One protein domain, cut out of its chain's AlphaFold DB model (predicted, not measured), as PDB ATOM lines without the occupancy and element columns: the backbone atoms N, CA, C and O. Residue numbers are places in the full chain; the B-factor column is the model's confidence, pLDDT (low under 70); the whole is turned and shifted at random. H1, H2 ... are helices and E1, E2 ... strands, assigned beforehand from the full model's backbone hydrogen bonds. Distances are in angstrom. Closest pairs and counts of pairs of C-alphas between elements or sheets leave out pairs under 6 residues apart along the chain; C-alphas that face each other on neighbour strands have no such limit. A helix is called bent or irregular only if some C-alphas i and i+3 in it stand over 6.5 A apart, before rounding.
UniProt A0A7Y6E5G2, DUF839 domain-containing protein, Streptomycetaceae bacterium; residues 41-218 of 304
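This is residues 41 to 218 of the 304 residues of the protein "DUF839 domain-containing protein" of Streptomycetaceae bacterium (UniProt A0A7Y6E5G2). One long sheet is folded back on itself into a flattened, nearly closed barrel: E1, E2, E3 and E4 make one wall, E9, E8, E7 and E6 the other, and E5 is the turn between them. H3 packs on the outside of E4; H1 lies at one end of the barrel, the loop of residues 173 to 193 reaches out at the other, and the loop of residues 123 to 135 leads to H2. The printed part has 178 residues with nine strands and three helices, in the order E1 E2 E3 H1 E4 E5 H2 H3 E6 E7 E8 E9; the sheet runs E1 E2 E3 E4 E5 E9 E8 E7 E6, antiparallel throughout. The class is mixed, with under half of the residues in named elements. The whole is compact, radius of gyration of the C-alphas 16.0 A, and spans 51 by 45 by 29 A.

Find C-alpha 47 at (-17.547, -75.647, -67.923), where E1 begins; it runs to 52, 14.0 A. Next come E2, residues 59 to 63, E3, 72 to 76, and H1, 81 to 84. E4, 92 to 98, is 18.9 A long, and E5, 115 to 122, is 22.2 A long, from (-16.589, -98.438, -58.384). H2, 136 to 140, precedes H3, 142 to 149, 10.9 A. Then read E6, 158 to 164, 18.1 A; E7, 167 to 172; E8, 194 to 199; and E9, 204 to 210, which ends at (-26.849, -91.304, -54.498).

E1, E2 and E3 form a meander, each strand the antiparallel neighbour of the one before, as do E6, E7, E8 and E9. In the hairpin E1 and E2, look at N 51 and O 60, 2.8 A. E5 is the hinge of this folded sheet, one sheet bent into two leaves that face each other. Its pairing is staggered: residues 118 to 122 pair with E4, N 97 and O 119 at 2.8 A, and 115 to 117 with E9, N 116 and O 205 at 2.8 A. The closest C-alphas of edge strands E1 and E6 are those of Ala 51 and Thr 162, 5.2 A. H3 is on the sheet at a height of 9.0 A, only just over E4, where 3 of its C-alphas fall; the closest C-alphas are those of Met 95 and Gly 147, 5.7 A. H1 and H2 are not on it. In H2 the O i to N i+4 pair is within hydrogen-bond range, in H3 2 of 4; H1 is too short for one.

The C-alphas of Gly 84 and Gly 181 are the two farthest apart, 52.0 A. The links E4 to E5, E5 to H2 and E7 to E8 are long. The printed part has no cut, its mean pLDDT is 97.0, and no printed residue is under 70.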
ATOM      1  N   ALA A  41      -7.187 -75.102 -75.295       98.62
ATOM      2  CA  ALA A  41      -6.909 -76.533 -75.267       98.62
ATOM      3  C   ALA A  41      -7.583 -77.262 -74.091       98.62
ATOM      4  O   ALA A  41      -7.600 -78.489 -74.092       98.62
ATOM      5  N   ALA A  42      -8.141 -76.540 -73.109       98.44
ATOM      6  CA  ALA A  42      -8.967 -77.122 -72.051       98.44
ATOM      7  C   ALA A  42     -10.427 -77.355 -72.479       98.44
ATOM      8  O   ALA A  42     -11.191 -77.931 -71.713       98.44
ATOM      9  N   GLY A  43     -10.802 -76.975 -73.704       98.00
ATOM     10  CA  GLY A  43     -12.101 -77.288 -74.285       98.00
ATOM     11  C   GLY A  43     -13.062 -76.110 -74.338       98.00
ATOM     12  O   GLY A  43     -13.021 -75.214 -73.493       98.00
ATOM     13  N   ARG A  44     -13.949 -76.142 -75.336       96.75
ATOM     14  CA  ARG A  44     -15.033 -75.181 -75.542       96.75
ATOM     15  C   ARG A  44     -16.402 -75.824 -75.300       96.75
ATOM     16  O   ARG A  44     -16.994 -76.368 -76.231       96.75
ATOM     17  N   PHE A  45     -16.888 -75.768 -74.066       95.69
ATOM     18  CA  PHE A  45     -18.166 -76.353 -73.633       95.69
ATOM     19  C   PHE A  45     -18.698 -75.617 -72.386       95.69
ATOM     20  O   PHE A  45     -18.128 -74.599 -71.986       95.69
ATOM     21  N   ALA A  46     -19.809 -76.072 -71.799       95.31
ATOM     22  CA  ALA A  46     -20.327 -75.531 -70.537       95.31
ATOM     23  C   ALA A  46     -19.487 -76.033 -69.357       95.31
ATOM     24  O   ALA A  46     -19.849 -76.997 -68.696       95.31
ATOM     25  N   HIS A  47     -18.324 -75.417 -69.141       97.31
ATOM     26  CA  HIS A  47     -17.547 -75.647 -67.923       97.31
ATOM     27  C   HIS A  47     -18.334 -75.144 -66.724       97.31
ATOM     28  O   HIS A  47     -18.712 -73.974 -66.727       97.31
ATOM     29  N   GLU A  48     -18.484 -75.987 -65.707       96.50
ATOM     30  CA  GLU A  48     -19.096 -75.566 -64.443       96.50
ATOM     31  C   GLU A  48     -18.042 -75.386 -63.350       96.50
ATOM     32  O   GLU A  48     -17.925 -74.330 -62.732       96.50
ATOM     33  N   SER A  49     -17.159 -76.371 -63.167       97.38
ATOM     34  CA  SER A  49     -16.104 -76.280 -62.159       97.38
ATOM     35  C   SER A  49     -14.755 -76.815 -62.626       97.38
ATOM     36  O   SER A  49     -14.642 -77.587 -63.580       97.38
ATOM     37  N   ALA A  50     -13.704 -76.386 -61.921       98.00
ATOM     38  CA  ALA A  50     -12.325 -76.781 -62.170       98.00
ATOM     39  C   ALA A  50     -11.607 -77.149 -60.860       98.00
ATOM     40  O   ALA A  50     -11.279 -76.280 -60.050       98.00
ATOM     41  N   ALA A  51     -11.300 -78.432 -60.668       98.25
ATOM     42  CA  ALA A  51     -10.542 -78.932 -59.524       98.25
ATOM     43  C   ALA A  51      -9.075 -79.194 -59.903       98.25
ATOM     44  O   ALA A  51      -8.772 -80.026 -60.759       98.25
ATOM     45  N   PHE A  52      -8.144 -78.503 -59.248       97.44
ATOM     46  CA  PHE A  52      -6.710 -78.640 -59.508       97.44
ATOM     47  C   PHE A  52      -6.068 -79.727 -58.635       97.44
ATOM     48  O   PHE A  52      -6.162 -79.674 -57.409       97.44
ATOM     49  N   ASP A  53      -5.362 -80.679 -59.255       97.56
ATOM     50  CA  ASP A  53      -4.490 -81.620 -58.546       97.56
ATOM     51  C   ASP A  53      -3.033 -81.116 -58.562       97.56
ATOM     52  O   ASP A  53      -2.359 -81.212 -59.593       97.56
ATOM     53  N   PRO A  54      -2.495 -80.629 -57.427       95.50
ATOM     54  CA  PRO A  54      -1.142 -80.088 -57.354       95.50
ATOM     55  C   PRO A  54      -0.046 -81.145 -57.537       95.50
ATOM     56  O   PRO A  54       1.099 -80.780 -57.795       95.50
ATOM     57  N   ILE A  55      -0.365 -82.441 -57.413       94.56
ATOM     58  CA  ILE A  55       0.618 -83.522 -57.570       94.56
ATOM     59  C   ILE A  55       0.870 -83.787 -59.054       94.56
ATOM     60  O   ILE A  55       2.016 -83.786 -59.499       94.56
ATOM     61  N   SER A  56      -0.195 -84.014 -59.828       94.62
ATOM     62  CA  SER A  56      -0.086 -84.296 -61.264       94.62
ATOM     63  C   SER A  56      -0.010 -83.035 -62.130       94.62
ATOM     64  O   SER A  56       0.478 -83.093 -63.258       94.62
ATOM     65  N   GLY A  57      -0.486 -81.896 -61.622       97.00
ATOM     66  CA  GLY A  57      -0.656 -80.663 -62.387       97.00
ATOM     67  C   GLY A  57      -1.895 -80.662 -63.290       97.00
ATOM     68  O   GLY A  57      -2.069 -79.713 -64.052       97.00
ATOM     69  N   ALA A  58      -2.732 -81.703 -63.237       98.38
ATOM     70  CA  ALA A  58      -3.965 -81.786 -64.010       98.38
ATOM     71  C   ALA A  58      -5.061 -80.883 -63.425       98.38
ATOM     72  O   ALA A  58      -5.150 -80.691 -62.210       98.38
ATOM     73  N   VAL A  59      -5.929 -80.381 -64.300       98.69
ATOM     74  CA  VAL A  59      -7.168 -79.694 -63.918       98.69
ATOM     75  C   VAL A  59      -8.339 -80.574 -64.333       98.69
ATOM     76  O   VAL A  59      -8.458 -80.920 -65.504       98.69
ATOM     77  N   TYR A  60      -9.176 -80.966 -63.385       98.88
ATOM     78  CA  TYR A  60     -10.373 -81.767 -63.624       98.88
ATOM     79  C   TYR A  60     -11.564 -80.850 -63.823       98.88
ATOM     80  O   TYR A  60     -11.721 -79.905 -63.058       98.88
ATOM     81  N   LEU A  61     -12.358 -81.118 -64.853       98.88
ATOM     82  CA  LEU A  61     -13.395 -80.213 -65.328       98.88
ATOM     83  C   LEU A  61     -14.719 -80.951 -65.398       98.88
ATOM     84  O   LEU A  61     -14.780 -82.090 -65.874       98.88
ATOM     85  N   THR A  62     -15.766 -80.285 -64.946       98.75
ATOM     86  CA  THR A  62     -17.140 -80.752 -65.086       98.75
ATOM     87  C   THR A  62     -17.825 -80.009 -66.224       98.75
ATOM     88  O   THR A  62     -17.513 -78.852 -66.516       98.75
ATOM     89  N   GLU A  63     -18.716 -80.715 -66.909       98.25
ATOM     90  CA  GLU A  63     -19.578 -80.154 -67.941       98.25
ATOM     91  C   GLU A  63     -21.011 -80.149 -67.421       98.25
ATOM     92  O   GLU A  63     -21.573 -81.226 -67.214       98.25
ATOM     93  N   ASP A  64     -21.609 -78.975 -67.246       96.75
ATOM     94  CA  ASP A  64     -23.031 -78.857 -66.925       96.75
ATOM     95  C   ASP A  64     -23.827 -78.735 -68.225       96.75
ATOM     96  O   ASP A  64     -23.866 -77.692 -68.879       96.75
ATOM     97  N   ASN A  65     -24.395 -79.854 -68.665       94.50
ATOM     98  CA  ASN A  65     -25.194 -79.904 -69.873       94.50
ATOM     99  C   ASN A  65     -26.626 -80.268 -69.497       94.50
ATOM    100  O   ASN A  65     -26.908 -81.403 -69.124       94.50
ATOM    101  N   PHE A  66     -27.522 -79.288 -69.587       94.44
ATOM    102  CA  PHE A  66     -28.892 -79.437 -69.111       94.44
ATOM    103  C   PHE A  66     -29.701 -80.448 -69.936       94.44
ATOM    104  O   PHE A  66     -30.301 -81.362 -69.386       94.44
ATOM    105  N   ASN A  67     -29.697 -80.319 -71.267       95.12
ATOM    106  CA  ASN A  67     -30.539 -81.133 -72.160       95.12
ATOM    107  C   ASN A  67     -29.864 -82.418 -72.664       95.12
ATOM    108  O   ASN A  67     -30.503 -83.233 -73.331       95.12
ATOM    109  N   PHE A  68     -28.565 -82.592 -72.417       97.06
ATOM    110  CA  PHE A  68     -27.778 -83.687 -72.978       97.06
ATOM    111  C   PHE A  68     -26.837 -84.264 -71.929       97.06
ATOM    112  O   PHE A  68     -26.581 -83.654 -70.901       97.06
ATOM    113  N   ALA A  69     -26.266 -85.432 -72.212       98.12
ATOM    114  CA  ALA A  69     -25.274 -86.010 -71.322       98.12
ATOM    115  C   ALA A  69     -24.100 -85.046 -71.077       98.12
ATOM    116  O   ALA A  69     -23.590 -84.397 -71.997       98.12
ATOM    117  N   SER A  70     -23.612 -85.062 -69.845       98.62
ATOM    118  CA  SER A  70     -22.395 -84.400 -69.391       98.62
ATOM    119  C   SER A  70     -21.183 -85.322 -69.487       98.62
ATOM    120  O   SER A  70     -21.300 -86.552 -69.571       98.62
ATOM    121  N   GLY A  71     -19.999 -84.723 -69.503       98.56
ATOM    122  CA  GLY A  71     -18.710 -85.390 -69.405       98.56
ATOM    123  C   GLY A  71     -17.913 -84.929 -68.194       98.56
ATOM    124  O   GLY A  71     -17.975 -83.773 -67.786       98.56
ATOM    125  N   PHE A  72     -17.109 -85.839 -67.647       98.94
ATOM    126  CA  PHE A  72     -16.048 -85.489 -66.708       98.94
ATOM    127  C   PHE A  72     -14.717 -85.481 -67.452       98.94
ATOM    128  O   PHE A  72     -14.337 -86.487 -68.060       98.94
ATOM    129  N   TYR A  73     -14.003 -84.363 -67.416       98.94
ATOM    130  CA  TYR A  73     -12.789 -84.160 -68.196       98.94
ATOM    131  C   TYR A  73     -11.572 -83.955 -67.299       98.94
ATOM    132  O   TYR A  73     -11.671 -83.616 -66.119       98.94
ATOM    133  N   ARG A  74     -10.386 -84.129 -67.881       98.81
ATOM    134  CA  ARG A  74      -9.144 -83.587 -67.336       98.81
ATOM    135  C   ARG A  74      -8.365 -82.866 -68.422       98.81
ATOM    136  O   ARG A  74      -8.172 -83.391 -69.520       98.81
ATOM    137  N   TYR A  75      -7.874 -81.686 -68.087       98.88
ATOM    138  CA  TYR A  75      -6.894 -80.954 -68.862       98.88
ATOM    139  C   TYR A  75      -5.495 -81.217 -68.304       98.88
ATOM    140  O   TYR A  75      -5.230 -81.042 -67.112       98.88
ATOM    141  N   LEU A  76      -4.598 -81.656 -69.181       98.75
ATOM    142  CA  LEU A  76      -3.187 -81.887 -68.901       98.75
ATOM    143  C   LEU A  76      -2.381 -80.729 -69.505       98.75
ATOM    144  O   LEU A  76      -2.088 -80.770 -70.706       98.75
ATOM    145  N   PRO A  77      -2.038 -79.691 -68.721       98.19
ATOM    146  CA  PRO A  77      -1.274 -78.563 -69.231       98.19
ATOM    147  C   PRO A  77       0.136 -79.004 -69.657       98.19
ATOM    148  O   PRO A  77       0.684 -79.963 -69.107       98.19
ATOM    149  N   PRO A  78       0.774 -78.287 -70.601       97.88
ATOM    150  CA  PRO A  78       2.111 -78.644 -71.084       97.88
ATOM    151  C   PRO A  78       3.192 -78.493 -70.001       97.88
ATOM    152  O   PRO A  78       4.261 -79.089 -70.096       97.88
ATOM    153  N   VAL A  79       2.919 -77.683 -68.975       96.50
ATOM    154  CA  VAL A  79       3.746 -77.507 -67.779       96.50
ATOM    155  C   VAL A  79       2.808 -77.452 -66.581       96.50
ATOM    156  O   VAL A  79       1.818 -76.722 -66.628       96.50
ATOM    157  N   SER A  80       3.125 -78.188 -65.511       95.19
ATOM    158  CA  SER A  80       2.355 -78.130 -64.263       95.19
ATOM    159  C   SER A  80       2.256 -76.681 -63.761       95.19
ATOM    160  O   SER A  80       3.301 -76.030 -63.639       95.19
ATOM    161  N   PRO A  81       1.055 -76.171 -63.423       93.94
ATOM    162  CA  PRO A  81       0.880 -74.828 -62.871       93.94
ATOM    163  C   PRO A  81       1.691 -74.595 -61.595       93.94
ATOM    164  O   PRO A  81       2.192 -73.496 -61.386       93.94
ATOM    165  N   TRP A  82       1.916 -75.645 -60.797       91.31
ATOM    166  CA  TRP A  82       2.737 -75.575 -59.584       91.31
ATOM    167  C   TRP A  82       4.205 -75.228 -59.873       91.31
ATOM    168  O   TRP A  82       4.862 -74.561 -59.082       91.31
ATOM    169  N   VAL A  83       4.721 -75.663 -61.027       92.81
ATOM    170  CA  VAL A  83       6.097 -75.386 -61.471       92.81
ATOM    171  C   VAL A  83       6.151 -74.124 -62.331       92.81
ATOM    172  O   VAL A  83       7.064 -73.316 -62.212       92.81
ATOM    173  N   GLY A  84       5.181 -73.962 -63.232       92.62
ATOM    174  CA  GLY A  84       5.134 -72.875 -64.205       92.62
ATOM    175  C   GLY A  84       4.570 -71.560 -63.666       92.62
ATOM    176  O   GLY A  84       4.618 -70.569 -64.399       92.62
ATOM    177  N   GLY A  85       4.016 -71.570 -62.449       92.69
ATOM    178  CA  GLY A  85       3.383 -70.434 -61.775       92.69
ATOM    179  C   GLY A  85       2.063 -69.970 -62.393       92.69
ATOM    180  O   GLY A  85       1.568 -68.919 -62.004       92.69
ATOM    181  N   ARG A  86       1.544 -70.692 -63.396       92.81
ATOM    182  CA  ARG A  86       0.319 -70.349 -64.130       92.81
ATOM    183  C   ARG A  86      -0.225 -71.532 -64.928       92.81
ATOM    184  O   ARG A  86       0.559 -72.378 -65.381       92.81
ATOM    185  N   LEU A  87      -1.525 -71.554 -65.189       95.06
ATOM    186  CA  LEU A  87      -2.171 -72.492 -66.099       95.06
ATOM    187  C   LEU A  87      -1.914 -72.084 -67.557       95.06
ATOM    188  O   LEU A  87      -2.310 -71.018 -68.020       95.06
ATOM    189  N   ARG A  88      -1.210 -72.936 -68.305       95.00
ATOM    190  CA  ARG A  88      -0.857 -72.664 -69.708       95.00
ATOM    191  C   ARG A  88      -1.819 -73.347 -70.666       95.00
ATOM    192  O   ARG A  88      -2.195 -74.494 -70.440       95.00
ATOM    193  N   ASP A  89      -2.129 -72.662 -71.762       97.81
ATOM    194  CA  ASP A  89      -2.775 -73.243 -72.942       97.81
ATOM    195  C   ASP A  89      -1.818 -74.183 -73.711       97.81
ATOM    196  O   ASP A  89      -0.609 -74.187 -73.462       97.81
ATOM    197  N   GLY A  90      -2.353 -74.975 -74.647       97.44
ATOM    198  CA  GLY A  90      -1.593 -75.891 -75.513       97.44
ATOM    199  C   GLY A  90      -1.348 -77.293 -74.938       97.44
ATOM    200  O   GLY A  90      -0.418 -77.976 -75.364       97.44
ATOM    201  N   GLY A  91      -2.131 -77.704 -73.940       97.94
ATOM    202  CA  GLY A  91      -2.102 -79.040 -73.341       97.94
ATOM    203  C   GLY A  91      -2.981 -80.059 -74.071       97.94
ATOM    204  O   GLY A  91      -3.303 -79.896 -75.245       97.94
ATOM    205  N   ARG A  92      -3.379 -81.122 -73.361       98.75
ATOM    206  CA  ARG A  92      -4.328 -82.134 -73.861       98.75
ATOM    207  C   ARG A  92      -5.591 -82.166 -73.018       98.75
ATOM    208  O   ARG A  92      -5.497 -82.239 -71.793       98.75
ATOM    209  N   LEU A  93      -6.746 -82.187 -73.671       98.94
ATOM    210  CA  LEU A  93      -8.028 -82.465 -73.038       98.94
ATOM    211  C   LEU A  93      -8.368 -83.948 -73.183       98.94
ATOM    212  O   LEU A  93      -8.247 -84.519 -74.267       98.94
ATOM    213  N   GLN A  94      -8.815 -84.558 -72.091       98.94
ATOM    214  CA  GLN A  94      -9.273 -85.942 -72.067       98.94
ATOM    215  C   GLN A  94     -10.624 -86.047 -71.372       98.94
ATOM    216  O   GLN A  94     -10.852 -85.358 -70.382       98.94
ATOM    217  N   MET A  95     -11.483 -86.948 -71.843       98.94
ATOM    218  CA  MET A  95     -12.772 -87.263 -71.221       98.94
ATOM    219  C   MET A  95     -12.707 -88.634 -70.541       98.94
ATOM    220  O   MET A  95     -12.042 -89.556 -71.029       98.94
ATOM    221  N   LEU A  96     -13.354 -88.759 -69.384       98.88
ATOM    222  CA  LEU A  96     -13.363 -89.977 -68.585       98.88
ATOM    223  C   LEU A  96     -14.104 -91.095 -69.323       98.88
ATOM    224  O   LEU A  96     -15.232 -90.928 -69.775       98.88
ATOM    225  N   ALA A  97     -13.483 -92.268 -69.377       98.94
ATOM    226  CA  ALA A  97     -14.075 -93.522 -69.822       98.94
ATOM    227  C   ALA A  97     -13.918 -94.592 -68.728       98.94
ATOM    228  O   ALA A  97     -13.102 -94.457 -67.813       98.94
ATOM    229  N   VAL A  98     -14.657 -95.694 -68.832       98.81
ATOM    230  CA  VAL A  98     -14.514 -96.842 -67.923       98.81
ATOM    231  C   VAL A  98     -13.902 -98.019 -68.673       98.81
ATOM    232  O   VAL A  98     -14.361 -98.400 -69.754       98.81
ATOM    233  N   LYS A  99     -12.852 -98.624 -68.103       98.69
ATOM    234  CA  LYS A  99     -12.176 -99.778 -68.710       98.69
ATOM    235  C   LYS A  99     -13.167-100.923 -68.931       98.69
ATOM    236  O   LYS A  99     -13.871-101.335 -68.015       98.69
ATOM    237  N   GLY A 100     -13.204-101.439 -70.159       98.25
ATOM    238  CA  GLY A 100     -14.078-102.551 -70.542       98.25
ATOM    239  C   GLY A 100     -15.572-102.213 -70.601       98.25
ATOM    240  O   GLY A 100     -16.373-103.125 -70.788       98.25
ATOM    241  N   ARG A 101     -15.963-100.939 -70.446       98.44
ATOM    242  CA  ARG A 101     -17.363-100.486 -70.499       98.44
ATOM    243  C   ARG A 101     -17.499 -99.194 -71.324       98.44
ATOM    244  O   ARG A 101     -17.796 -98.142 -70.759       98.44
ATOM    245  N   PRO A 102     -17.224 -99.243 -72.641       98.50
ATOM    246  CA  PRO A 102     -17.320 -98.064 -73.497       98.50
ATOM    247  C   PRO A 102     -18.750 -97.515 -73.501       98.50
ATOM    248  O   PRO A 102     -19.697 -98.282 -73.657       98.50
ATOM    249  N   GLY A 103     -18.897 -96.200 -73.330       98.50
ATOM    250  CA  GLY A 103     -20.206 -95.540 -73.366       98.50
ATOM    251  C   GLY A 103     -21.126 -95.906 -72.201       98.50
ATOM    252  O   GLY A 103     -22.339 -95.799 -72.346       98.50
ATOM    253  N   ILE A 104     -20.580 -96.379 -71.071       98.69
ATOM    254  CA  ILE A 104     -21.397 -96.641 -69.884       98.69
ATOM    255  C   ILE A 104     -22.148 -95.380 -69.464       98.69
ATOM    256  O   ILE A 104     -21.560 -94.305 -69.320       98.69
ATOM    257  N   ASP A 105     -23.441 -95.552 -69.229       98.62
ATOM    258  CA  ASP A 105     -24.262 -94.544 -68.594       98.62
ATOM    259  C   ASP A 105     -24.064 -94.607 -67.077       98.62
ATOM    260  O   ASP A 105     -24.405 -95.601 -66.431       98.62
ATOM    261  N   LEU A 106     -23.426 -93.576 -66.527       98.69
ATOM    262  CA  LEU A 106     -23.233 -93.392 -65.092       98.69
ATOM    263  C   LEU A 106     -24.253 -92.416 -64.502       98.69
ATOM    264  O   LEU A 106     -24.262 -92.249 -63.286       98.69
ATOM    265  N   SER A 107     -25.123 -91.816 -65.323       98.06
ATOM    266  CA  SER A 107     -26.183 -90.929 -64.839       98.06
ATOM    267  C   SER A 107     -27.248 -91.670 -64.038       98.06
ATOM    268  O   SER A 107     -27.930 -91.048 -63.242       98.06
ATOM    269  N   THR A 108     -27.385 -92.989 -64.198       97.00
ATOM    270  CA  THR A 108     -28.408 -93.775 -63.501       97.00
ATOM    271  C   THR A 108     -28.007 -95.243 -63.332       97.00
ATOM    272  O   THR A 108     -26.988 -95.696 -63.857       97.00
ATOM    273  N   GLY A 109     -28.802 -96.010 -62.582       95.69
ATOM    274  CA  GLY A 109     -28.701 -97.473 -62.503       95.69
ATOM    275  C   GLY A 109     -27.464 -98.005 -61.775       95.69
ATOM    276  O   GLY A 109     -27.077 -99.158 -61.978       95.69
ATOM    277  N   GLN A 110     -26.829 -97.181 -60.943       96.81
ATOM    278  CA  GLN A 110     -25.596 -97.522 -60.243       96.81
ATOM    279  C   GLN A 110     -25.910 -98.101 -58.855       96.81
ATOM    280  O   GLN A 110     -26.466 -97.404 -58.011       96.81
ATOM    281  N   PRO A 111     -25.519 -99.351 -58.542       95.06
ATOM    282  CA  PRO A 111     -25.636 -99.850 -57.176       95.06
ATOM    283  C   PRO A 111     -24.842 -98.983 -56.179       95.06
ATOM    284  O   PRO A 111     -23.733 -98.542 -56.515       95.06
ATOM    285  N   PRO A 112     -25.322 -98.795 -54.937       90.62
ATOM    286  CA  PRO A 112     -24.571 -98.081 -53.908       90.62
ATOM    287  C   PRO A 112     -23.152 -98.636 -53.732       90.62
ATOM    288  O   PRO A 112     -22.943 -99.846 -53.634       90.62
ATOM    289  N   GLY A 113     -22.160 -97.743 -53.700       90.56
ATOM    290  CA  GLY A 113     -20.749 -98.116 -53.571       90.56
ATOM    291  C   GLY A 113     -20.090 -98.633 -54.854       90.56
ATOM    292  O   GLY A 113     -18.938 -99.075 -54.793       90.56
ATOM    293  N   SER A 114     -20.775 -98.560 -56.004       97.94
ATOM    294  CA  SER A 114     -20.200 -98.887 -57.314       97.94
ATOM    295  C   SER A 114     -18.856 -98.206 -57.524       97.94
ATOM    296  O   SER A 114     -18.666 -97.036 -57.182       97.94
ATOM    297  N   ALA A 115     -17.912 -98.951 -58.092       98.50
ATOM    298  CA  ALA A 115     -16.589 -98.438 -58.384       98.50
ATOM    299  C   ALA A 115     -16.045 -98.984 -59.701       98.50
ATOM    300  O   ALA A 115     -16.257-100.148 -60.044       98.50
ATOM    301  N   TYR A 116     -15.297 -98.136 -60.396       98.75
ATOM    302  CA  TYR A 116     -14.868 -98.338 -61.770       98.75
ATOM    303  C   TYR A 116     -13.390 -98.018 -61.938       98.75
ATOM    304  O   TYR A 116     -12.908 -97.000 -61.434       98.75
ATOM    305  N   ASP A 117     -12.684 -98.864 -62.687       98.81
ATOM    306  CA  ASP A 117     -11.344 -98.540 -63.162       98.81
ATOM    307  C   ASP A 117     -11.449 -97.598 -64.361       98.81
ATOM    308  O   ASP A 117     -12.059 -97.916 -65.387       98.81
ATOM    309  N   VAL A 118     -10.835 -96.428 -64.231       98.75
ATOM    310  CA  VAL A 118     -10.948 -95.344 -65.203       98.75
ATOM    311  C   VAL A 118      -9.936 -95.507 -66.333       98.75
ATOM    312  O   VAL A 118      -8.765 -95.839 -66.125       98.75
ATOM    313  N   ALA A 119     -10.400 -95.233 -67.546       98.56
ATOM    314  CA  ALA A 119      -9.597 -94.912 -68.715       98.56
ATOM    315  C   ALA A 119      -9.846 -93.450 -69.117       98.56
ATOM    316  O   ALA A 119     -10.791 -92.814 -68.660       98.56
ATOM    317  N   TRP A 120      -8.995 -92.911 -69.980       98.81
ATOM    318  CA  TRP A 120      -9.122 -91.548 -70.484       98.81
ATOM    319  C   TRP A 120      -9.001 -91.576 -71.998       98.81
ATOM    320  O   TRP A 120      -8.083 -92.212 -72.516       98.81
ATOM    321  N   VAL A 121      -9.917 -90.902 -72.689       98.88
ATOM    322  CA  VAL A 121      -9.889 -90.765 -74.149       98.88
ATOM    323  C   VAL A 121      -9.531 -89.333 -74.517       98.88
ATOM    324  O   VAL A 121     -10.063 -88.396 -73.927       98.88
ATOM    325  N   ASP A 122      -8.605 -89.164 -75.458       98.88
ATOM    326  CA  ASP A 122      -8.196 -87.842 -75.940       98.88
ATOM    327  C   ASP A 122      -9.312 -87.180 -76.759       98.88
ATOM    328  O   ASP A 122      -9.987 -87.836 -77.560       98.88
ATOM    329  N   ILE A 123      -9.481 -85.872 -76.581       98.94
ATOM    330  CA  ILE A 123     -10.300 -85.017 -77.445       98.94
ATOM    331  C   ILE A 123      -9.388 -84.431 -78.524       98.94
ATOM    332  O   ILE A 123      -8.370 -83.820 -78.200       98.94
ATOM    333  N   ASP A 124      -9.748 -84.622 -79.796       98.75
ATOM    334  CA  ASP A 124      -8.885 -84.231 -80.919       98.75
ATOM    335  C   ASP A 124      -9.016 -82.738 -81.240       98.75
ATOM    336  O   ASP A 124      -8.012 -82.068 -81.477       98.75
ATOM    337  N   ASP A 125     -10.242 -82.211 -81.213       98.62
ATOM    338  CA  ASP A 125     -10.541 -80.793 -81.419       98.62
ATOM    339  C   ASP A 125     -11.239 -80.198 -80.183       98.62
ATOM    340  O   ASP A 125     -12.471 -80.213 -80.094       98.62
ATOM    341  N   PRO A 126     -10.479 -79.696 -79.191       98.31
ATOM    342  CA  PRO A 126     -11.050 -79.046 -78.014       98.31
ATOM    343  C   PRO A 126     -11.580 -77.627 -78.298       98.31
ATOM    344  O   PRO A 126     -12.341 -77.107 -77.487       98.31
ATOM    345  N   ASP A 127     -11.226 -76.990 -79.423       97.75
ATOM    346  CA  ASP A 127     -11.672 -75.631 -79.780       97.75
ATOM    347  C   ASP A 127     -12.400 -75.588 -81.143       97.75
ATOM    348  O   ASP A 127     -11.982 -74.870 -82.073       97.75
ATOM    349  N   PRO A 128     -13.533 -76.302 -81.272       96.44
ATOM    350  CA  PRO A 128     -14.242 -76.391 -82.533       96.44
ATOM    351  C   PRO A 128     -14.681 -75.014 -83.033       96.44
ATOM    352  O   PRO A 128     -15.079 -74.105 -82.286       96.44
ATOM    353  N   ARG A 129     -14.608 -74.857 -84.355       93.88
ATOM    354  CA  ARG A 129     -15.232 -73.748 -85.081       93.88
ATOM    355  C   ARG A 129     -16.588 -74.212 -85.587       93.88
ATOM    356  O   ARG A 129     -16.686 -75.257 -86.218       93.88
ATOM    357  N   PHE A 130     -17.609 -73.406 -85.341       92.12
ATOM    358  CA  PHE A 130     -18.970 -73.714 -85.758       92.12
ATOM    359  C   PHE A 130     -19.320 -72.955 -87.032       92.12
ATOM    360  O   PHE A 130     -18.958 -71.787 -87.188       92.12
ATOM    361  N   ALA A 131     -19.997 -73.633 -87.955       91.19
ATOM    362  CA  ALA A 131     -20.491 -73.005 -89.171       91.19
ATOM    363  C   ALA A 131     -21.668 -72.064 -88.842       91.19
ATOM    364  O   ALA A 131     -22.399 -72.324 -87.878       91.19
ATOM    365  N   PRO A 132     -21.897 -70.998 -89.632       88.44
ATOM    366  CA  PRO A 132     -23.093 -70.173 -89.486       88.44
ATOM    367  C   PRO A 132     -24.369 -71.027 -89.489       88.44
ATOM    368  O   PRO A 132     -24.516 -71.913 -90.326       88.44
ATOM    369  N   GLY A 133     -25.279 -70.763 -88.548       88.56
ATOM    370  CA  GLY A 133     -26.521 -71.527 -88.377       88.56
ATOM    371  C   GLY A 133     -26.418 -72.752 -87.458       88.56
ATOM    372  O   GLY A 133     -27.430 -73.412 -87.248       88.56
ATOM    373  N   THR A 134     -25.242 -73.043 -86.887       92.44
ATOM    374  CA  THR A 134     -25.114 -74.045 -85.811       92.44
ATOM    375  C   THR A 134     -25.928 -73.599 -84.594       92.44
ATOM    376  O   THR A 134     -25.777 -72.465 -84.141       92.44
ATOM    377  N   THR A 135     -26.779 -74.470 -84.055       91.62
ATOM    378  CA  THR A 135     -27.570 -74.173 -82.848       91.62
ATOM    379  C   THR A 135     -26.736 -74.341 -81.576       91.62
ATOM    380  O   THR A 135     -25.726 -75.047 -81.581       91.62
ATOM    381  N   ASN A 136     -27.168 -73.740 -80.460       90.06
ATOM    382  CA  ASN A 136     -26.504 -73.949 -79.166       90.06
ATOM    383  C   ASN A 136     -26.467 -75.436 -78.786       90.06
ATOM    384  O   ASN A 136     -25.416 -75.924 -78.393       90.06
ATOM    385  N   ASP A 137     -27.561 -76.168 -79.012       91.88
ATOM    386  CA  ASP A 137     -27.660 -77.611 -78.748       91.88
ATOM    387  C   ASP A 137     -26.666 -78.451 -79.561       91.88
ATOM    388  O   ASP A 137     -26.138 -79.457 -79.083       91.88
ATOM    389  N   GLN A 138     -26.389 -78.048 -80.803       94.25
ATOM    390  CA  GLN A 138     -25.368 -78.695 -81.627       94.25
ATOM    391  C   GLN A 138     -23.965 -78.351 -81.128       94.25
ATOM    392  O   GLN A 138     -23.099 -79.223 -81.039       94.25
ATOM    393  N   ALA A 139     -23.729 -77.079 -80.810       94.69
ATOM    394  CA  ALA A 139     -22.422 -76.597 -80.401       94.69
ATOM    395  C   ALA A 139     -22.006 -77.130 -79.025       94.69
ATOM    396  O   ALA A 139     -20.855 -77.534 -78.859       94.69
ATOM    397  N   ILE A 140     -22.927 -77.169 -78.058       93.88
ATOM    398  CA  ILE A 140     -22.644 -77.587 -76.681       93.88
ATOM    399  C   ILE A 140     -22.189 -79.046 -76.605       93.88
ATOM    400  O   ILE A 140     -21.326 -79.385 -75.807       93.88
ATOM    401  N   GLN A 141     -22.685 -79.902 -77.500       96.19
ATOM    402  CA  GLN A 141     -22.324 -81.318 -77.535       96.19
ATOM    403  C   GLN A 141     -21.038 -81.611 -78.319       96.19
ATOM    404  O   GLN A 141     -20.548 -82.737 -78.280       96.19
ATOM    405  N   ALA A 142     -20.475 -80.649 -79.058       97.50
ATOM    406  CA  ALA A 142     -19.419 -80.923 -80.034       97.50
ATOM    407  C   ALA A 142     -18.141 -81.519 -79.420       97.50
ATOM    408  O   ALA A 142     -17.534 -82.417 -80.008       97.50
ATOM    409  N   VAL A 143     -17.740 -81.049 -78.234       98.44
ATOM    410  CA  VAL A 143     -16.581 -81.592 -77.509       98.44
ATOM    411  C   VAL A 143     -16.918 -82.957 -76.903       98.44
ATOM    412  O   VAL A 143     -16.222 -83.937 -77.176       98.44
ATOM    413  N   GLY A 144     -18.025 -83.064 -76.162       98.31
ATOM    414  CA  GLY A 144     -18.439 -84.321 -75.533       98.31
ATOM    415  C   GLY A 144     -18.730 -85.452 -76.526       98.31
ATOM    416  O   GLY A 144     -18.413 -86.609 -76.256       98.31
ATOM    417  N   ASN A 145     -19.238 -85.141 -77.722       98.62
ATOM    418  CA  ASN A 145     -19.478 -86.123 -78.782       98.62
ATOM    419  C   ASN A 145     -18.190 -86.806 -79.257       98.62
ATOM    420  O   ASN A 145     -18.222 -87.997 -79.564       98.62
ATOM    421  N   GLN A 146     -17.051 -86.105 -79.266       98.81
ATOM    422  CA  GLN A 146     -15.759 -86.716 -79.597       98.81
ATOM    423  C   GLN A 146     -15.357 -87.763 -78.554       98.81
ATOM    424  O   GLN A 146     -14.938 -88.864 -78.909       98.81
ATOM    425  N   GLY A 147     -15.515 -87.444 -77.267       98.81
ATOM    426  CA  GLY A 147     -15.228 -88.383 -76.186       98.81
ATOM    427  C   GLY A 147     -16.177 -89.580 -76.205       98.81
ATOM    428  O   GLY A 147     -15.727 -90.726 -76.145       98.81
ATOM    429  N   ARG A 148     -17.485 -89.346 -76.368       98.75
ATOM    430  CA  ARG A 148     -18.507 -90.410 -76.443       98.75
ATOM    431  C   ARG A 148     -18.291 -91.339 -77.632       98.75
ATOM    432  O   ARG A 148     -18.358 -92.553 -77.460       98.75
ATOM    433  N   ALA A 149     -17.916 -90.807 -78.798       98.75
ATOM    434  CA  ALA A 149     -17.541 -91.616 -79.960       98.75
ATOM    435  C   ALA A 149     -16.328 -92.530 -79.693       98.75
ATOM    436  O   ALA A 149     -16.183 -93.573 -80.329       98.75
ATOM    437  N   LYS A 150     -15.475 -92.168 -78.727       98.81
ATOM    438  CA  LYS A 150     -14.323 -92.958 -78.266       98.81
ATOM    439  C   LYS A 150     -14.626 -93.812 -77.023       98.81
ATOM    440  O   LYS A 150     -13.725 -94.461 -76.499       98.81
ATOM    441  N   GLY A 151     -15.879 -93.849 -76.563       98.81
ATOM    442  CA  GLY A 151     -16.325 -94.675 -75.439       98.81
ATOM    443  C   GLY A 151     -16.265 -94.001 -74.065       98.81
ATOM    444  O   GLY A 151     -16.300 -94.715 -73.060       98.81
ATOM    445  N   ALA A 152     -16.179 -92.668 -73.997       98.88
ATOM    446  CA  ALA A 152     -16.330 -91.932 -72.742       98.88
ATOM    447  C   ALA A 152     -17.674 -92.226 -72.056       98.88
ATOM    448  O   ALA A 152     -18.668 -92.528 -72.718       98.88
ATOM    449  N   ALA A 153     -17.680 -92.143 -70.727       98.88
ATOM    450  CA  ALA A 153     -18.873 -92.350 -69.918       98.88
ATOM    451  C   ALA A 153     -19.833 -91.155 -70.013       98.88
ATOM    452  O   ALA A 153     -19.418 -90.031 -70.316       98.88
ATOM    453  N   LEU A 154     -21.110 -91.409 -69.739       98.81
ATOM    454  CA  LEU A 154     -22.153 -90.393 -69.681       98.81
ATOM    455  C   LEU A 154     -22.466 -90.089 -68.218       98.81
ATOM    456  O   LEU A 154     -22.579 -91.001 -67.404       98.81
ATOM    457  N   PHE A 155     -22.625 -88.811 -67.908       98.81
ATOM    458  CA  PHE A 155     -23.109 -88.331 -66.621       98.81
ATOM    459  C   PHE A 155     -24.296 -87.398 -66.847       98.81
ATOM    460  O   PHE A 155     -24.516 -86.942 -67.968       98.81
ATOM    461  N   SER A 156     -25.030 -87.090 -65.785       98.31
ATOM    462  CA  SER A 156     -26.053 -86.048 -65.805       98.31
ATOM    463  C   SER A 156     -25.518 -84.792 -65.121       98.31
ATOM    464  O   SER A 156     -24.997 -84.914 -64.012       98.31
ATOM    465  N   ARG A 157     -25.601 -83.635 -65.796       97.56
ATOM    466  CA  ARG A 157     -25.346 -82.288 -65.250       97.56
ATOM    467  C   ARG A 157     -24.270 -82.263 -64.163       97.56
ATOM    468  O   ARG A 157     -24.559 -82.249 -62.965       97.56
ATOM    469  N   LEU A 158     -23.013 -82.418 -64.586       98.69
ATOM    470  CA  LEU A 158     -21.903 -82.383 -63.642       98.69
ATOM    471  C   LEU A 158     -21.610 -80.937 -63.276       98.69
ATOM    472  O   LEU A 158     -21.227 -80.164 -64.149       98.69
ATOM    473  N   GLU A 159     -21.695 -80.621 -61.989       98.19
ATOM    474  CA  GLU A 159     -21.578 -79.242 -61.525       98.19
ATOM    475  C   GLU A 159     -20.320 -79.035 -60.679       98.19
ATOM    476  O   GLU A 159     -19.200 -79.213 -61.171       98.19
ATOM    477  N   GLY A 160     -20.442 -78.671 -59.411       98.25
ATOM    478  CA  GLY A 160     -19.315 -78.429 -58.526       98.25
ATOM    479  C   GLY A 160     -18.350 -79.609 -58.409       98.25
ATOM    480  O   GLY A 160     -18.724 -80.786 -58.380       98.25
ATOM    481  N   SER A 161     -17.068 -79.281 -58.251       98.69
ATOM    482  CA  SER A 161     -16.014 -80.238 -57.936       98.69
ATOM    483  C   SER A 161     -14.975 -79.648 -56.988       98.69
ATOM    484  O   SER A 161     -14.731 -78.444 -56.947       98.69
ATOM    485  N   THR A 162     -14.338 -80.514 -56.201       98.38
ATOM    486  CA  THR A 162     -13.282 -80.133 -55.263       98.38
ATOM    487  C   THR A 162     -12.208 -81.208 -55.174       98.38
ATOM    488  O   THR A 162     -12.485 -82.406 -55.260       98.38
ATOM    489  N   TYR A 163     -10.960 -80.788 -54.983       97.94
ATOM    490  CA  TYR A 163      -9.829 -81.691 -54.799       97.94
ATOM    491  C   TYR A 163      -9.401 -81.749 -53.333       97.94
ATOM    492  O   TYR A 163      -9.182 -80.724 -52.686       97.94
ATOM    493  N   ARG A 164      -9.157 -82.962 -52.824       95.88
ATOM    494  CA  ARG A 164      -8.473 -83.170 -51.546       95.88
ATOM    495  C   ARG A 164      -7.696 -84.475 -51.519       95.88
ATOM    496  O   ARG A 164      -8.266 -85.552 -51.652       95.88
ATOM    497  N   ARG A 165      -6.393 -84.374 -51.228       94.88
ATOM    498  CA  ARG A 165      -5.494 -85.510 -50.932       94.88
ATOM    499  C   ARG A 165      -5.579 -86.638 -51.976       94.88
ATOM    500  O   ARG A 165      -5.773 -87.797 -51.624       94.88
ATOM    501  N   GLY A 166      -5.435 -86.292 -53.254       97.38
ATOM    502  CA  GLY A 166      -5.465 -87.264 -54.353       97.38
ATOM    503  C   GLY A 166      -6.864 -87.733 -54.755       97.38
ATOM    504  O   GLY A 166      -6.979 -88.710 -55.488       97.38
ATOM    505  N   VAL A 167      -7.929 -87.085 -54.278       98.50
ATOM    506  CA  VAL A 167      -9.309 -87.396 -54.664       98.50
ATOM    507  C   VAL A 167      -9.990 -86.138 -55.180       98.50
ATOM    508  O   VAL A 167      -9.956 -85.104 -54.516       98.50
ATOM    509  N   VAL A 168     -10.608 -86.241 -56.352       98.81
ATOM    510  CA  VAL A 168     -11.538 -85.240 -56.875       98.81
ATOM    511  C   VAL A 168     -12.945 -85.714 -56.564       98.81
ATOM    512  O   VAL A 168     -13.343 -86.795 -56.999       98.81
ATOM    513  N   TYR A 169     -13.675 -84.923 -55.794       98.81
ATOM    514  CA  TYR A 169     -15.100 -85.105 -55.573       98.81
ATOM    515  C   TYR A 169     -15.852 -84.199 -56.527       98.81
ATOM    516  O   TYR A 169     -15.436 -83.062 -56.726       98.81
ATOM    517  N   PHE A 170     -16.932 -84.692 -57.106       98.88
ATOM    518  CA  PHE A 170     -17.804 -83.894 -57.955       98.88
ATOM    519  C   PHE A 170     -19.231 -84.407 -57.843       98.88
ATOM    520  O   PHE A 170     -19.451 -85.570 -57.479       98.88
ATOM    521  N   VAL A 171     -20.183 -83.536 -58.128       98.81
ATOM    522  CA  VAL A 171     -21.603 -83.869 -58.066       98.81
ATOM    523  C   VAL A 171     -22.191 -84.003 -59.462       98.81
ATOM    524  O   VAL A 171     -21.661 -83.469 -60.434       98.81
ATOM    525  N   SER A 172     -23.256 -84.786 -59.546       98.62
ATOM    526  CA  SER A 172     -24.100 -84.956 -60.722       98.62
ATOM    527  C   SER A 172     -25.505 -84.584 -60.278       98.62
ATOM    528  O   SER A 172     -26.092 -85.332 -59.493       98.62
ATOM    529  N   THR A 173     -25.993 -83.422 -60.708       98.06
ATOM    530  CA  THR A 173     -27.145 -82.755 -60.081       98.06
ATOM    531  C   THR A 173     -28.428 -83.579 -60.234       98.06
ATOM    532  O   THR A 173     -29.109 -83.862 -59.254       98.06
ATOM    533  N   GLN A 174     -28.669 -84.149 -61.423       97.12
ATOM    534  CA  GLN A 174     -29.811 -85.040 -61.704       97.12
ATOM    535  C   GLN A 174     -29.377 -86.510 -61.846       97.12
ATOM    536  O   GLN A 174     -30.050 -87.332 -62.471       97.12
ATOM    537  N   GLY A 175     -28.228 -86.867 -61.263       97.88
ATOM    538  CA  GLY A 175     -27.755 -88.247 -61.221       97.88
ATOM    539  C   GLY A 175     -28.635 -89.135 -60.333       97.88
ATOM    540  O   GLY A 175     -29.133 -88.707 -59.290       97.88
ATOM    541  N   GLY A 176     -28.771 -90.400 -60.715       97.62
ATOM    542  CA  GLY A 176     -29.555 -91.428 -60.037       97.62
ATOM    543  C   GLY A 176     -30.836 -91.794 -60.786       97.62
ATOM    544  O   GLY A 176     -31.039 -91.443 -61.947       97.62
ATOM    545  N   ALA A 177     -31.698 -92.558 -60.125       95.44
ATOM    546  CA  ALA A 177     -33.044 -92.850 -60.611       95.44
ATOM    547  C   ALA A 177     -34.077 -91.985 -59.879       95.44
ATOM    548  O   ALA A 177     -33.857 -91.595 -58.730       95.44
ATOM    549  N   THR A 178     -35.228 -91.737 -60.508       96.25
ATOM    550  CA  THR A 178     -36.348 -91.077 -59.826       96.25
ATOM    551  C   THR A 178     -36.800 -91.921 -58.639       96.25
ATOM    552  O   THR A 178     -37.171 -93.091 -58.787       96.25
ATOM    553  N   ALA A 179     -36.776 -91.327 -57.450       93.88
ATOM    554  CA  ALA A 179     -37.265 -91.977 -56.247       93.88
ATOM    555  C   ALA A 179     -38.792 -92.130 -56.280       93.88
ATOM    556  O   ALA A 179     -39.515 -91.341 -56.888       93.88
ATOM    557  N   ALA A 180     -39.311 -93.143 -55.585       93.50
ATOM    558  CA  ALA A 180     -40.753 -93.324 -55.470       93.50
ATOM    559  C   ALA A 180     -41.399 -92.112 -54.773       93.50
ATOM    560  O   ALA A 180     -41.106 -91.837 -53.612       93.50
ATOM    561  N   GLY A 181     -42.311 -91.434 -55.473       92.00
ATOM    562  CA  GLY A 181     -43.004 -90.243 -54.974       92.00
ATOM    563  C   GLY A 181     -42.384 -88.914 -55.411       92.00
ATOM    564  O   GLY A 181     -43.038 -87.890 -55.238       92.00
ATOM    565  N   ASP A 182     -41.199 -88.935 -56.021       94.69
ATOM    566  CA  ASP A 182     -40.623 -87.768 -56.687       94.69
ATOM    567  C   ASP A 182     -41.077 -87.697 -58.153       94.69
ATOM    568  O   ASP A 182     -41.441 -88.699 -58.775       94.69
ATOM    569  N   THR A 183     -41.007 -86.493 -58.716       94.75
ATOM    570  CA  THR A 183     -41.083 -86.260 -60.165       94.75
ATOM    571  C   THR A 183     -39.661 -86.206 -60.719       94.75
ATOM    572  O   THR A 183     -38.779 -85.673 -60.047       94.75
ATOM    573  N   ALA A 184     -39.412 -86.743 -61.912       95.56
ATOM    574  CA  ALA A 184     -38.127 -86.531 -62.577       95.56
ATOM    575  C   ALA A 184     -37.932 -85.025 -62.864       95.56
ATOM    576  O   ALA A 184     -38.904 -84.373 -63.258       95.56
ATOM    577  N   PRO A 185     -36.736 -84.461 -62.635       94.94
ATOM    578  CA  PRO A 185     -36.441 -83.091 -63.038       94.94
ATOM    579  C   PRO A 185     -36.406 -82.972 -64.572       94.94
ATOM    580  O   PRO A 185     -36.241 -83.963 -65.282       94.94
ATOM    581  N   ASP A 186     -36.556 -81.754 -65.090       94.06
ATOM    582  CA  ASP A 186     -36.392 -81.492 -66.523       94.06
ATOM    583  C   ASP A 186     -34.916 -81.626 -66.941       94.06
ATOM    584  O   ASP A 186     -34.019 -81.241 -66.191       94.06
ATOM    585  N   GLY A 187     -34.661 -82.094 -68.165       95.19
ATOM    586  CA  GLY A 187     -33.310 -82.206 -68.728       95.19
ATOM    587  C   GLY A 187     -32.833 -83.650 -68.894       95.19
ATOM    588  O   GLY A 187     -33.630 -84.575 -69.060       95.19
ATOM    589  N   PHE A 188     -31.514 -83.841 -68.941       96.88
ATOM    590  CA  PHE A 188     -30.879 -85.152 -69.037       96.88
ATOM    591  C   PHE A 188     -30.556 -85.697 -67.643       96.88
ATOM    592  O   PHE A 188     -29.608 -85.252 -66.995       96.88
ATOM    593  N   GLY A 189     -31.273 -86.745 -67.242       97.56
ATOM    594  CA  GLY A 189     -31.124 -87.408 -65.949       97.56
ATOM    595  C   GLY A 189     -32.409 -87.310 -65.137       97.56
ATOM    596  O   GLY A 189     -33.097 -86.299 -65.164       97.56
ATOM    597  N   ASP A 190     -32.724 -88.381 -64.412       97.00
ATOM    598  CA  ASP A 190     -34.033 -88.546 -63.769       97.00
ATOM    599  C   ASP A 190     -33.950 -88.523 -62.231       97.00
ATOM    600  O   ASP A 190     -34.965 -88.655 -61.537       97.00
ATOM    601  N   GLY A 191     -32.732 -88.446 -61.686       97.31
ATOM    602  CA  GLY A 191     -32.451 -88.561 -60.261       97.31
ATOM    603  C   GLY A 191     -32.437 -87.223 -59.528       97.31
ATOM    604  O   GLY A 191     -32.686 -86.166 -60.097       97.31
ATOM    605  N   ARG A 192     -32.133 -87.287 -58.228       97.50
ATOM    606  CA  ARG A 192     -32.053 -86.119 -57.331       97.50
ATOM    607  C   ARG A 192     -30.639 -85.810 -56.845       97.50
ATOM    608  O   ARG A 192     -30.459 -85.006 -55.938       97.50
ATOM    609  N   GLY A 193     -29.636 -86.489 -57.396       97.88
ATOM    610  CA  GLY A 193     -28.241 -86.178 -57.134       97.88
ATOM    611  C   GLY A 193     -27.377 -87.402 -56.888       97.88
ATOM    612  O   GLY A 193     -27.744 -88.323 -56.159       97.88
ATOM    613  N   GLN A 194     -26.161 -87.365 -57.415       98.56
ATOM    614  CA  GLN A 194     -25.082 -88.272 -57.036       98.56
ATOM    615  C   GLN A 194     -23.840 -87.483 -56.634       98.56
ATOM    616  O   GLN A 194     -23.578 -86.391 -57.132       98.56
ATOM    617  N   VAL A 195     -23.025 -88.090 -55.778       98.62
ATOM    618  CA  VAL A 195     -21.681 -87.617 -55.449       98.62
ATOM    619  C   VAL A 195     -20.685 -88.693 -55.846       98.62
ATOM    620  O   VAL A 195     -20.760 -89.846 -55.405       98.62
ATOM    621  N   TRP A 196     -19.711 -88.303 -56.654       98.75
ATOM    622  CA  TRP A 196     -18.664 -89.169 -57.167       98.75
ATOM    623  C   TRP A 196     -17.313 -88.804 -56.556       98.75
ATOM    624  O   TRP A 196     -17.041 -87.649 -56.239       98.75
ATOM    625  N   ALA A 197     -16.447 -89.802 -56.390       98.62
ATOM    626  CA  ALA A 197     -15.068 -89.625 -55.952       98.62
ATOM    627  C   ALA A 197     -14.112 -90.316 -56.924       98.62
ATOM    628  O   ALA A 197     -14.105 -91.545 -57.034       98.62
ATOM    629  N   TYR A 198     -13.277 -89.535 -57.598       98.81
ATOM    630  CA  TYR A 198     -12.213 -90.017 -58.467       98.81
ATOM    631  C   TYR A 198     -10.860 -89.936 -57.757       98.81
ATOM    632  O   TYR A 198     -10.358 -88.853 -57.467       98.81
ATOM    633  N   ASN A 199     -10.246 -91.086 -57.485       98.62
ATOM    634  CA  ASN A 199      -8.895 -91.153 -56.937       98.62
ATOM    635  C   ASN A 199      -7.860 -90.993 -58.063       98.62
ATOM    636  O   ASN A 199      -7.751 -91.855 -58.940       98.62
ATOM    637  N   THR A 200      -7.081 -89.910 -58.019       98.31
ATOM    638  CA  THR A 200      -6.116 -89.534 -59.062       98.31
ATOM    639  C   THR A 200      -4.881 -90.435 -59.087       98.31
ATOM    640  O   THR A 200      -4.255 -90.573 -60.136       98.31
ATOM    641  N   VAL A 201      -4.566 -91.098 -57.968       97.00
ATOM    642  CA  VAL A 201      -3.418 -92.006 -57.828       97.00
ATOM    643  C   VAL A 201      -3.755 -93.404 -58.336       97.00
ATOM    644  O   VAL A 201      -2.986 -93.995 -59.088       97.00
ATOM    645  N   THR A 202      -4.908 -93.949 -57.940       98.12
ATOM    646  CA  THR A 202      -5.305 -95.315 -58.315       98.12
ATOM    647  C   THR A 202      -6.085 -95.372 -59.625       98.12
ATOM    648  O   THR A 202      -6.283 -96.460 -60.156       98.12
ATOM    649  N   GLY A 203      -6.577 -94.235 -60.132       98.38
ATOM    650  CA  GLY A 203      -7.443 -94.188 -61.311       98.38
ATOM    651  C   GLY A 203      -8.788 -94.877 -61.082       98.38
ATOM    652  O   GLY A 203      -9.289 -95.553 -61.979       98.38
ATOM    653  N   ARG A 204      -9.352 -94.753 -59.873       98.69
ATOM    654  CA  ARG A 204     -10.612 -95.410 -59.489       98.69
ATOM    655  C   ARG A 204     -11.698 -94.373 -59.240       98.69
ATOM    656  O   ARG A 204     -11.511 -93.486 -58.410       98.69
ATOM    657  N   LEU A 205     -12.821 -94.510 -59.935       98.88
ATOM    658  CA  LEU A 205     -14.037 -93.724 -59.727       98.88
ATOM    659  C   LEU A 205     -14.979 -94.503 -58.805       98.88
ATOM    660  O   LEU A 205     -15.148 -95.705 -58.998       98.88
ATOM    661  N   ARG A 206     -15.581 -93.855 -57.809       98.62
ATOM    662  CA  ARG A 206     -16.548 -94.470 -56.889       98.62
ATOM    663  C   ARG A 206     -17.775 -93.584 -56.721       98.62
ATOM    664  O   ARG A 206     -17.617 -92.394 -56.463       98.62
ATOM    665  N   LEU A 207     -18.960 -94.183 -56.782       98.44
ATOM    666  CA  LEU A 207     -20.200 -93.552 -56.337       98.44
ATOM    667  C   LEU A 207     -20.199 -93.541 -54.808       98.44
ATOM    668  O   LEU A 207     -20.208 -94.604 -54.177       98.44
ATOM    669  N   VAL A 208     -20.097 -92.357 -54.204       97.38
ATOM    670  CA  VAL A 208     -20.003 -92.232 -52.742       97.38
ATOM    671  C   VAL A 208     -21.348 -91.968 -52.092       97.38
ATOM    672  O   VAL A 208     -21.525 -92.342 -50.936       97.38
ATOM    673  N   TYR A 209     -22.277 -91.372 -52.834       98.12
ATOM    674  CA  TYR A 209     -23.646 -91.141 -52.407       98.12
ATOM    675  C   TYR A 209     -24.548 -91.008 -53.637       98.12
ATOM    676  O   TYR A 209     -24.144 -90.405 -54.626       98.12
ATOM    677  N   GLU A 210     -25.752 -91.559 -53.564       98.00
ATOM    678  CA  GLU A 210     -26.849 -91.304 -54.498       98.00
ATOM    679  C   GLU A 210     -28.056 -90.905 -53.657       98.00
ATOM    680  O   GLU A 210     -28.312 -91.515 -52.613       98.00
ATOM    681  N   SER A 211     -28.754 -89.853 -54.075       97.12
ATOM    682  CA  SER A 211     -29.924 -89.368 -53.368       97.12
ATOM    683  C   SER A 211     -31.029 -90.424 -53.397       97.12
ATOM    684  O   SER A 211     -31.427 -90.863 -54.474       97.12
ATOM    685  N   PRO A 212     -31.580 -90.820 -52.236       96.12
ATOM    686  CA  PRO A 212     -32.760 -91.671 -52.194       96.12
ATOM    687  C   PRO A 212     -34.057 -90.891 -52.482       96.12
ATOM    688  O   PRO A 212     -35.129 -91.484 -52.394       96.12
ATOM    689  N   GLY A 213     -33.971 -89.579 -52.738       95.88
ATOM    690  CA  GLY A 213     -35.092 -88.697 -53.059       95.88
ATOM    691  C   GLY A 213     -34.874 -87.257 -52.583       95.88
ATOM    692  O   GLY A 213     -34.047 -86.997 -51.698       95.88
ATOM    693  N   SER A 214     -35.669 -86.342 -53.132       95.56
ATOM    694  CA  SER A 214     -35.607 -84.882 -52.945       95.56
ATOM    695  C   SER A 214     -35.574 -84.455 -51.469       95.56
ATOM    696  O   SER A 214     -34.831 -83.572 -51.062       95.56
ATOM    697  N   ALA A 215     -36.283 -85.172 -50.593       94.44
ATOM    698  CA  ALA A 215     -36.306 -84.888 -49.154       94.44
ATOM    699  C   ALA A 215     -34.991 -85.198 -48.395       94.44
ATOM    700  O   ALA A 215     -34.937 -85.041 -47.171       94.44
ATOM    701  N   ARG A 216     -33.963 -85.746 -49.055       96.00
ATOM    702  CA  ARG A 216     -32.664 -86.094 -48.442       96.00
ATOM    703  C   ARG A 216     -31.497 -85.357 -49.074       96.00
ATOM    704  O   ARG A 216     -30.598 -84.945 -48.347       96.00
ATOM    705  N   LEU A 217     -31.491 -85.297 -50.396       97.31
ATOM    706  CA  LEU A 217     -30.571 -84.512 -51.200       97.31
ATOM    707  C   LEU A 217     -31.321 -84.156 -52.482       97.31
ATOM    708  O   LEU A 217     -31.839 -85.073 -53.125       97.31
ATOM    709  N   ASP A 218     -31.387 -82.882 -52.827       97.12
ATOM    710  CA  ASP A 218     -32.074 -82.425 -54.036       97.12
ATOM    711  C   ASP A 218     -31.140 -81.563 -54.873       97.12
ATOM    712  O   ASP A 218     -30.677 -80.532 -54.397       97.12
TER     713      ASP A 218